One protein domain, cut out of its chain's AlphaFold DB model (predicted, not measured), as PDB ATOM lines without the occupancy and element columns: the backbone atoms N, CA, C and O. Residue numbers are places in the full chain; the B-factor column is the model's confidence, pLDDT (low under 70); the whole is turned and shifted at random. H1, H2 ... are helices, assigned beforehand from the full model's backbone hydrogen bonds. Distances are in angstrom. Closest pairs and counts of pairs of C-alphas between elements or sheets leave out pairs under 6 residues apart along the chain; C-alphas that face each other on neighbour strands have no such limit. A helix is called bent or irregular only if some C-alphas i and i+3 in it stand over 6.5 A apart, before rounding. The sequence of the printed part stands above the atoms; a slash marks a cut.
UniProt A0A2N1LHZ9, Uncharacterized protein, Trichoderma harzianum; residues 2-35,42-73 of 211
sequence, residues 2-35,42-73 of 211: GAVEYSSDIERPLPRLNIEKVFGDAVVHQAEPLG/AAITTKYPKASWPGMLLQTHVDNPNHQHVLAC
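Overview. This is residues 2 to 35 and 42 to 73 of the 211 residues of an uncharacterized protein of Trichoderma harzianum (UniProt A0A2N1LHZ9). A small body is made of two helices, H2 and H3, which meet nearly at a right angle, and from it a long arm sticks out, residues 2 to 17, holding the short helix H1. Loops make up much of the body, and the last stretch, residues 64 to 73, folds back from the end of H3 past H2. The printed part has 66 residues with three named helices, in the order H1, H2, H3, and no named strand; its class is all helix, though under half of the residues, 32 of 66, are in named elements. The whole is only just extended, close to loose, with a radius of gyration of the C-alphas of 16.7 A, and it spans 56 by 23 by 20 A, the arm making much of the length.

Arrangement. H1, residues 3 to 11, belongs to residues 2 to 17, which stand free. A short link of 7 residues leads to H2, residues 19 to 30, and H1 and H2 are apart. H3, residues 53 to 63, touches H2, with 7 pairs of C-alphas within 8 A. The closest C-alphas of the two are those of Val 28 and Leu 58, 6.0 A apart. H2 touches H3 with residues 24 to 28 alone. The lines of H2 and H3 stand about perpendicular, at 78 degrees, and their centres are 10.7 A apart. H1 and H3 are apart. In H1, H2 and H3 every O i to N i+4 pair is within hydrogen-bond range.

Along the chain. H1 begins at C-alpha 3, at (20.458, -49.261, -10.548), and measures 12.3 A from first to last C-alpha over 9 residues. H2, the longest helix with 12 residues, begins at C-alpha 19, at (2.197, -35.645, -2.824), and measures 16.4 A. H3, with 11 residues, measures 15.3 A and ends at C-alpha 63, at (-18.235, -29.701, 1.454). No helix is bent or irregular.

Size, cuts and confidence. The two C-alphas farthest apart are those of Gly 2 and Ala 42, 55.9 A. Without the residues that stand free, the body has 50 residues, spans 32 by 19 by 16 A and has a radius of gyration of 11.0 A. Residues 36 to 41 are cut out, and C-alphas 35 and 42 are 11.7 A apart across the cut; the link from H2 to H3 runs across it. The mean pLDDT of the printed part is 72.6, and the model's confidence is under 70 at residue 17, residues 32 to 35, 42 to 47 and 67 to 73.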
ATOM      1  N   GLY A   2      22.137 -53.690  -9.213       94.56
ATOM      2  CA  GLY A   2      21.745 -52.856 -10.346       94.56
ATOM      3  C   GLY A   2      21.129 -51.533  -9.884       94.56
ATOM      4  O   GLY A   2      20.834 -51.329  -8.705       94.56
ATOM      5  N   ALA A   3      20.966 -50.604 -10.829       87.31
ATOM      6  CA  ALA A   3      20.458 -49.261 -10.548       87.31
ATOM      7  C   ALA A   3      19.024 -49.266  -9.984       87.31
ATOM      8  O   ALA A   3      18.677 -48.385  -9.204       87.31
ATOM      9  N   VAL A   4      18.214 -50.261 -10.360       89.94
ATOM     10  CA  VAL A   4      16.817 -50.407  -9.920       89.94
ATOM     11  C   VAL A   4      16.734 -50.928  -8.484       89.94
ATOM     12  O   VAL A   4      15.911 -50.450  -7.701       89.94
ATOM     13  N   GLU A   5      17.589 -51.884  -8.108       94.69
ATOM     14  CA  GLU A   5      17.632 -52.370  -6.726       94.69
ATOM     15  C   GLU A   5      18.156 -51.276  -5.789       94.69
ATOM     16  O   GLU A   5      17.565 -51.028  -4.743       94.69
ATOM     17  N   TYR A   6      19.187 -50.541  -6.219       89.50
ATOM     18  CA  TYR A   6      19.742 -49.425  -5.451       89.50
ATOM     19  C   TYR A   6      18.727 -48.294  -5.220       89.50
ATOM     20  O   TYR A   6      18.603 -47.801  -4.101       89.50
ATOM     21  N   SER A   7      17.958 -47.897  -6.245       82.94
ATOM     22  CA  SER A   7      16.912 -46.877  -6.071       82.94
ATOM     23  C   SER A   7      15.802 -47.351  -5.134       82.94
ATOM     24  O   SER A   7      15.339 -46.586  -4.293       82.94
ATOM     25  N   SER A   8      15.412 -48.624  -5.228       87.56
ATOM     26  CA  SER A   8      14.361 -49.200  -4.383       87.56
ATOM     27  C   SER A   8      14.763 -49.241  -2.908       87.56
ATOM     28  O   SER A   8      13.947 -48.930  -2.039       87.56
ATOM     29  N   ASP A   9      16.022 -49.572  -2.618       93.94
ATOM     30  CA  ASP A   9      16.536 -49.625  -1.247       93.94
ATOM     31  C   ASP A   9      16.657 -48.239  -0.604       93.94
ATOM     32  O   ASP A   9      16.462 -48.109   0.606       93.94
ATOM     33  N   ILE A  10      16.903 -47.196  -1.406       90.19
ATOM     34  CA  ILE A  10      16.907 -45.800  -0.947       90.19
ATOM     35  C   ILE A  10      15.489 -45.260  -0.757       90.19
ATOM     36  O   ILE A  10      15.238 -44.527   0.197       90.19
ATOM     37  N   GLU A  11      14.549 -45.611  -1.637       83.94
ATOM     38  CA  GLU A  11      13.159 -45.152  -1.537       83.94
ATOM     39  C   GLU A  11      12.382 -45.839  -0.411       83.94
ATOM     40  O   GLU A  11      11.458 -45.253   0.151       83.94
ATOM     41  N   ARG A  12      12.748 -47.074  -0.059       89.50
ATOM     42  CA  ARG A  12      12.075 -47.874   0.971       89.50
ATOM     43  C   ARG A  12      11.987 -47.202   2.354       89.50
ATOM     44  O   ARG A  12      10.913 -47.286   2.948       89.50
ATOM     45  N   PRO A  13      13.051 -46.588   2.910       89.44
ATOM     46  CA  PRO A  13      12.971 -45.893   4.195       89.44
ATOM     47  C   PRO A  13      12.348 -44.495   4.105       89.44
ATOM     48  O   PRO A  13      12.033 -43.916   5.146       89.44
ATOM     49  N   LEU A  14      12.186 -43.923   2.906       75.44
ATOM     50  CA  LEU A  14      11.620 -42.587   2.770       75.44
ATOM     51  C   LEU A  14      10.106 -42.648   3.012       75.44
ATOM     52  O   LEU A  14       9.416 -43.478   2.410       75.44
ATOM     53  N   PRO A  15       9.547 -41.771   3.866       77.88
ATOM     54  CA  PRO A  15       8.106 -41.674   3.996       77.88
ATOM     55  C   PRO A  15       7.555 -41.291   2.624       77.88
ATOM     56  O   PRO A  15       7.857 -40.213   2.109       77.88
ATOM     57  N   ARG A  16       6.769 -42.184   2.012       72.94
ATOM     58  CA  ARG A  16       6.048 -41.873   0.776       72.94
ATOM     59  C   ARG A  16       5.064 -40.760   1.093       72.94
ATOM     60  O   ARG A  16       3.962 -41.005   1.583       72.94
ATOM     61  N   LEU A  17       5.499 -39.524   0.870       68.88
ATOM     62  CA  LEU A  17       4.633 -38.369   0.954       68.88
ATOM     63  C   LEU A  17       3.548 -38.588  -0.086       68.88
ATOM     64  O   LEU A  17       3.831 -38.760  -1.272       68.88
ATOM     65  N   ASN A  18       2.302 -38.624   0.369       79.44
ATOM     66  CA  ASN A  18       1.178 -38.559  -0.539       79.44
ATOM     67  C   ASN A  18       1.195 -37.141  -1.121       79.44
ATOM     68  O   ASN A  18       0.655 -36.217  -0.517       79.44
ATOM     69  N   ILE A  19       1.933 -36.955  -2.222       77.19
ATOM     70  CA  ILE A  19       2.197 -35.645  -2.824       77.19
ATOM     71  C   ILE A  19       0.889 -34.907  -3.094       77.19
ATOM     72  O   ILE A  19       0.803 -33.716  -2.831       77.19
ATOM     73  N   GLU A  20      -0.158 -35.624  -3.501       70.69
ATOM     74  CA  GLU A  20      -1.493 -35.078  -3.739       70.69
ATOM     75  C   GLU A  20      -2.114 -34.526  -2.453       70.69
ATOM     76  O   GLU A  20      -2.680 -33.437  -2.465       70.69
ATOM     77  N   LYS A  21      -1.929 -35.222  -1.324       76.69
ATOM     78  CA  LYS A  21      -2.336 -34.727  -0.005       76.69
ATOM     79  C   LYS A  21      -1.531 -33.497   0.407       76.69
ATOM     80  O   LYS A  21      -2.120 -32.512   0.823       76.69
ATOM     81  N   VAL A  22      -0.204 -33.529   0.260       80.06
ATOM     82  CA  VAL A  22       0.663 -32.393   0.626       80.06
ATOM     83  C   VAL A  22       0.311 -31.152  -0.200       80.06
ATOM     84  O   VAL A  22       0.218 -30.056   0.349       80.06
ATOM     85  N   PHE A  23       0.062 -31.315  -1.503       75.75
ATOM     86  CA  PHE A  23      -0.406 -30.228  -2.361       75.75
ATOM     87  C   PHE A  23      -1.819 -29.766  -1.990       75.75
ATOM     88  O   PHE A  23      -2.057 -28.561  -1.944       75.75
ATOM     89  N   GLY A  24      -2.735 -30.690  -1.695       78.56
ATOM     90  CA  GLY A  24      -4.087 -30.371  -1.242       78.56
ATOM     91  C   GLY A  24      -4.089 -29.550   0.046       78.56
ATOM     92  O   GLY A  24      -4.677 -28.470   0.081       78.56
ATOM     93  N   ASP A  25      -3.356 -30.003   1.062       76.50
ATOM     94  CA  ASP A  25      -3.223 -29.326   2.353       76.50
ATOM     95  C   ASP A  25      -2.580 -27.940   2.180       76.50
ATOM     96  O   ASP A  25      -3.064 -26.957   2.740       76.50
ATOM     97  N   ALA A  26      -1.537 -27.818   1.350       79.31
ATOM     98  CA  ALA A  26      -0.896 -26.532   1.068       79.31
ATOM     99  C   ALA A  26      -1.852 -25.534   0.396       79.31
ATOM    100  O   ALA A  26      -1.877 -24.360   0.764       79.31
ATOM    101  N   VAL A  27      -2.661 -25.991  -0.565       78.00
ATOM    102  CA  VAL A  27      -3.669 -25.156  -1.232       78.00
ATOM    103  C   VAL A  27      -4.767 -24.731  -0.256       78.00
ATOM    104  O   VAL A  27      -5.155 -23.563  -0.250       78.00
ATOM    105  N   VAL A  28      -5.235 -25.646   0.597       77.38
ATOM    106  CA  VAL A  28      -6.257 -25.357   1.614       77.38
ATOM    107  C   VAL A  28      -5.733 -24.366   2.655       77.38
ATOM    108  O   VAL A  28      -6.430 -23.410   2.975       77.38
ATOM    109  N   HIS A  29      -4.492 -24.511   3.126       75.81
ATOM    110  CA  HIS A  29      -3.881 -23.567   4.070       75.81
ATOM    111  C   HIS A  29      -3.620 -22.174   3.474       75.81
ATOM    112  O   HIS A  29      -3.535 -21.198   4.219       75.81
ATOM    113  N   GLN A  30      -3.491 -22.061   2.150       71.19
ATOM    114  CA  GLN A  30      -3.384 -20.774   1.454       71.19
ATOM    115  C   GLN A  30      -4.735 -20.081   1.251       71.19
ATOM    116  O   GLN A  30      -4.764 -18.866   1.015       71.19
ATOM    117  N   ALA A  31      -5.841 -20.826   1.306       70.31
ATOM    118  CA  ALA A  31      -7.161 -20.228   1.336       70.31
ATOM    119  C   ALA A  31      -7.327 -19.554   2.702       70.31
ATOM    120  O   ALA A  31      -7.321 -20.212   3.740       70.31
ATOM    121  N   GLU A  32      -7.404 -18.222   2.705       69.25
ATOM    122  CA  GLU A  32      -7.607 -17.452   3.930       69.25
ATOM    123  C   GLU A  32      -8.789 -18.035   4.717       69.25
ATOM    124  O   GLU A  32      -9.830 -18.315   4.110       69.25
ATOM    125  N   PRO A  33      -8.655 -18.233   6.042       59.69
ATOM    126  CA  PRO A  33      -9.751 -18.729   6.852       59.69
ATOM    127  C   PRO A  33     -10.920 -17.760   6.709       59.69
ATOM    128  O   PRO A  33     -10.866 -16.615   7.161       59.69
ATOM    129  N   LEU A  34     -11.967 -18.222   6.026       58.78
ATOM    130  CA  LEU A  34     -13.208 -17.484   5.873       58.78
ATOM    131  C   LEU A  34     -13.731 -17.211   7.284       58.78
ATOM    132  O   LEU A  34     -14.027 -18.137   8.038       58.78
ATOM    133  N   GLY A  35     -13.762 -15.935   7.667       60.31
ATOM    134  CA  GLY A  35     -14.240 -15.530   8.983       60.31
ATOM    135  C   GLY A  35     -15.650 -16.076   9.266       60.31
ATOM    136  O   GLY A  35     -16.409 -16.348   8.335       60.31
ATOM    137  N   ALA A  42     -20.518 -17.669  -0.850       47.38
ATOM    138  CA  ALA A  42     -19.741 -16.492  -1.266       47.38
ATOM    139  C   ALA A  42     -18.219 -16.728  -1.397       47.38
ATOM    140  O   ALA A  42     -17.473 -15.779  -1.620       47.38
ATOM    141  N   ALA A  43     -17.736 -17.971  -1.281       52.06
ATOM    142  CA  ALA A  43     -16.301 -18.283  -1.327       52.06
ATOM    143  C   ALA A  43     -15.713 -18.398  -2.750       52.06
ATOM    144  O   ALA A  43     -14.558 -18.792  -2.911       52.06
ATOM    145  N   ILE A  44     -16.464 -18.017  -3.792       53.84
ATOM    146  CA  ILE A  44     -15.892 -17.778  -5.125       53.84
ATOM    147  C   ILE A  44     -15.194 -16.419  -5.070       53.84
ATOM    148  O   ILE A  44     -15.684 -15.407  -5.569       53.84
ATOM    149  N   THR A  45     -14.062 -16.375  -4.379       56.12
ATOM    150  CA  THR A  45     -13.196 -15.203  -4.406       56.12
ATOM    151  C   THR A  45     -12.586 -15.102  -5.805       56.12
ATOM    152  O   THR A  45     -12.263 -16.114  -6.430       56.12
ATOM    153  N   THR A  46     -12.380 -13.886  -6.312       62.72
ATOM    154  CA  THR A  46     -11.682 -13.625  -7.588       62.72
ATOM    155  C   THR A  46     -10.298 -14.286  -7.659       62.72
ATOM    156  O   THR A  46      -9.751 -14.458  -8.743       62.72
ATOM    157  N   LYS A  47      -9.748 -14.675  -6.500       68.00
ATOM    158  CA  LYS A  47      -8.466 -15.358  -6.324       68.00
ATOM    159  C   LYS A  47      -8.505 -16.842  -6.722       68.00
ATOM    160  O   LYS A  47      -7.494 -17.346  -7.200       68.00
ATOM    161  N   TYR A  48      -9.648 -17.524  -6.581       70.94
ATOM    162  CA  TYR A  48      -9.789 -18.955  -6.884       70.94
ATOM    163  C   TYR A  48     -11.067 -19.220  -7.700       70.94
ATOM    164  O   TYR A  48     -12.134 -19.465  -7.134       70.94
ATOM    165  N   PRO A  49     -10.994 -19.182  -9.047       74.44
ATOM    166  CA  PRO A  49     -12.134 -19.501  -9.899       74.44
ATOM    167  C   PRO A  49     -12.685 -20.895  -9.581       74.44
ATOM    168  O   PRO A  49     -11.911 -21.833  -9.393       74.44
ATOM    169  N   LYS A  50     -14.013 -21.067  -9.601       73.06
ATOM    170  CA  LYS A  50     -14.677 -22.348  -9.282       73.06
ATOM    171  C   LYS A  50     -14.217 -23.521 -10.164       73.06
ATOM    172  O   LYS A  50     -14.215 -24.660  -9.718       73.06
ATOM    173  N   ALA A  51     -13.819 -23.230 -11.401       78.12
ATOM    174  CA  ALA A  51     -13.295 -24.213 -12.349       78.12
ATOM    175  C   ALA A  51     -11.769 -24.411 -12.260       78.12
ATOM    176  O   ALA A  51     -11.216 -25.242 -12.974       78.12
ATOM    177  N   SER A  52     -11.067 -23.634 -11.427       78.12
ATOM    178  CA  SER A  52      -9.639 -23.840 -11.190       78.12
ATOM    179  C   SER A  52      -9.434 -25.021 -10.244       78.12
ATOM    180  O   SER A  52     -10.221 -25.224  -9.319       78.12
ATOM    181  N   TRP A  53      -8.353 -25.775 -10.447       75.88
ATOM    182  CA  TRP A  53      -8.000 -26.901  -9.582       75.88
ATOM    183  C   TRP A  53      -7.946 -26.516  -8.086       75.88
ATOM    184  O   TRP A  53      -8.564 -27.219  -7.285       75.88
ATOM    185  N   PRO A  54      -7.368 -25.359  -7.685       75.19
ATOM    186  CA  PRO A  54      -7.447 -24.895  -6.299       75.19
ATOM    187  C   PRO A  54      -8.875 -24.636  -5.802       75.19
ATOM    188  O   PRO A  54      -9.208 -24.984  -4.673       75.19
ATOM    189  N   GLY A  55      -9.733 -24.055  -6.648       79.69
ATOM    190  CA  GLY A  55     -11.134 -23.804  -6.311       79.69
ATOM    191  C   GLY A  55     -11.929 -25.092  -6.091       79.69
ATOM    192  O   GLY A  55     -12.734 -25.163  -5.166       79.69
ATOM    193  N   MET A  56     -11.667 -26.135  -6.887       78.88
ATOM    194  CA  MET A  56     -12.297 -27.450  -6.720       78.88
ATOM    195  C   MET A  56     -11.855 -28.147  -5.430       78.88
ATOM    196  O   MET A  56     -12.690 -28.723  -4.729       78.88
ATOM    197  N   LEU A  57     -10.566 -28.074  -5.086       75.94
ATOM    198  CA  LEU A  57     -10.049 -28.630  -3.833       75.94
ATOM    199  C   LEU A  57     -10.625 -27.915  -2.611       75.94
ATOM    200  O   LEU A  57     -11.080 -28.574  -1.678       75.94
ATOM    201  N   LEU A  58     -10.670 -26.580  -2.644       77.81
ATOM    202  CA  LEU A  58     -11.267 -25.784  -1.576       77.81
ATOM    203  C   LEU A  58     -12.754 -26.112  -1.400       77.81
ATOM    204  O   LEU A  58     -13.203 -26.319  -0.277       77.81
ATOM    205  N   GLN A  59     -13.501 -26.219  -2.502       80.94
ATOM    206  CA  GLN A  59     -14.910 -26.611  -2.473       80.94
ATOM    207  C   GLN A  59     -15.087 -28.005  -1.858       80.94
ATOM    208  O   GLN A  59     -15.914 -28.178  -0.972       80.94
ATOM    209  N   THR A  60     -14.260 -28.975  -2.258       79.25
ATOM    210  CA  THR A  60     -14.312 -30.348  -1.725       79.25
ATOM    211  C   THR A  60     -14.022 -30.388  -0.222       79.25
ATOM    212  O   THR A  60     -14.680 -31.128   0.509       79.25
ATOM    213  N   HIS A  61     -13.074 -29.568   0.246       77.69
ATOM    214  CA  HIS A  61     -12.740 -29.432   1.664       77.69
ATOM    215  C   HIS A  61     -13.874 -28.784   2.472       77.69
ATOM    216  O   HIS A  61     -14.206 -29.264   3.551       77.69
ATOM    217  N   VAL A  62     -14.502 -27.728   1.941       79.25
ATOM    218  CA  VAL A  62     -15.663 -27.071   2.569       79.25
ATOM    219  C   VAL A  62     -16.871 -28.008   2.620       79.25
ATOM    220  O   VAL A  62     -17.552 -28.065   3.642       79.25
ATOM    221  N   ASP A  63     -17.118 -28.757   1.544       81.25
ATOM    222  CA  ASP A  63     -18.235 -29.701   1.454       81.25
ATOM    223  C   ASP A  63     -18.035 -30.906   2.386       81.25
ATOM    224  O   ASP A  63     -19.008 -31.478   2.875       81.25
ATOM    225  N   ASN A  64     -16.782 -31.285   2.670       81.75
ATOM    226  CA  ASN A  64     -16.456 -32.410   3.540       81.75
ATOM    227  C   ASN A  64     -15.249 -32.095   4.455       81.75
ATOM    228  O   ASN A  64     -14.147 -32.603   4.231       81.75
ATOM    229  N   PRO A  65     -15.434 -31.322   5.542       74.44
ATOM    230  CA  PRO A  65     -14.327 -30.894   6.409       74.44
ATOM    231  C   PRO A  65     -13.646 -32.059   7.148       74.44
ATOM    232  O   PRO A  65     -12.492 -31.957   7.550       74.44
ATOM    233  N   ASN A  66     -14.343 -33.191   7.286       77.31
ATOM    234  CA  ASN A  66     -13.836 -34.408   7.926       77.31
ATOM    235  C   ASN A  66     -13.274 -35.436   6.924       77.31
ATOM    236  O   ASN A  66     -12.985 -36.569   7.312       77.31
ATOM    237  N   HIS A  67     -13.152 -35.090   5.637       61.47
ATOM    238  CA  HIS A  67     -12.759 -36.029   4.585       61.47
ATOM    239  C   HIS A  67     -11.255 -36.325   4.630       61.47
ATOM    240  O   HIS A  67     -10.463 -35.834   3.830       61.47
ATOM    241  N   GLN A  68     -10.850 -37.190   5.556       50.28
ATOM    242  CA  GLN A  68      -9.527 -37.812   5.579       50.28
ATOM    243  C   GLN A  68      -9.467 -38.989   4.594       50.28
ATOM    244  O   GLN A  68      -9.171 -40.114   4.986       50.28
ATOM    245  N   HIS A  69      -9.771 -38.785   3.310       47.72
ATOM    246  CA  HIS A  69      -9.565 -39.872   2.354       47.72
ATOM    247  C   HIS A  69      -8.140 -39.844   1.825       47.72
ATOM    248  O   HIS A  69      -7.734 -38.979   1.054       47.72
ATOM    249  N   VAL A  70      -7.402 -40.862   2.261       40.78
ATOM    250  CA  VAL A  70      -6.472 -41.618   1.430       40.78
ATOM    251  C   VAL A  70      -6.996 -41.592  -0.009       40.78
ATOM    252  O   VAL A  70      -7.995 -42.243  -0.317       40.78
ATOM    253  N   LEU A  71      -6.337 -40.828  -0.883       35.41
ATOM    254  CA  LEU A  71      -6.382 -41.060  -2.323       35.41
ATOM    255  C   LEU A  71      -5.699 -42.409  -2.544       35.41
ATOM    256  O   LEU A  71      -4.517 -42.513  -2.859       35.41
ATOM    257  N   ALA A  72      -6.434 -43.471  -2.223       33.62
ATOM    258  CA  ALA A  72      -6.102 -44.807  -2.630       33.62
ATOM    259  C   ALA A  72      -6.356 -44.796  -4.130       33.62
ATOM    260  O   ALA A  72      -7.487 -44.969  -4.583       33.62
ATOM    261  N   CYS A  73      -5.297 -44.569  -4.905       29.92
ATOM    262  CA  CYS A  73      -5.217 -45.188  -6.212       29.92
ATOM    263  C   CYS A  73      -5.636 -46.642  -6.000       29.92
ATOM    264  O   CYS A  73      -4.976 -47.370  -5.256       29.92
TER     265      CYS A  73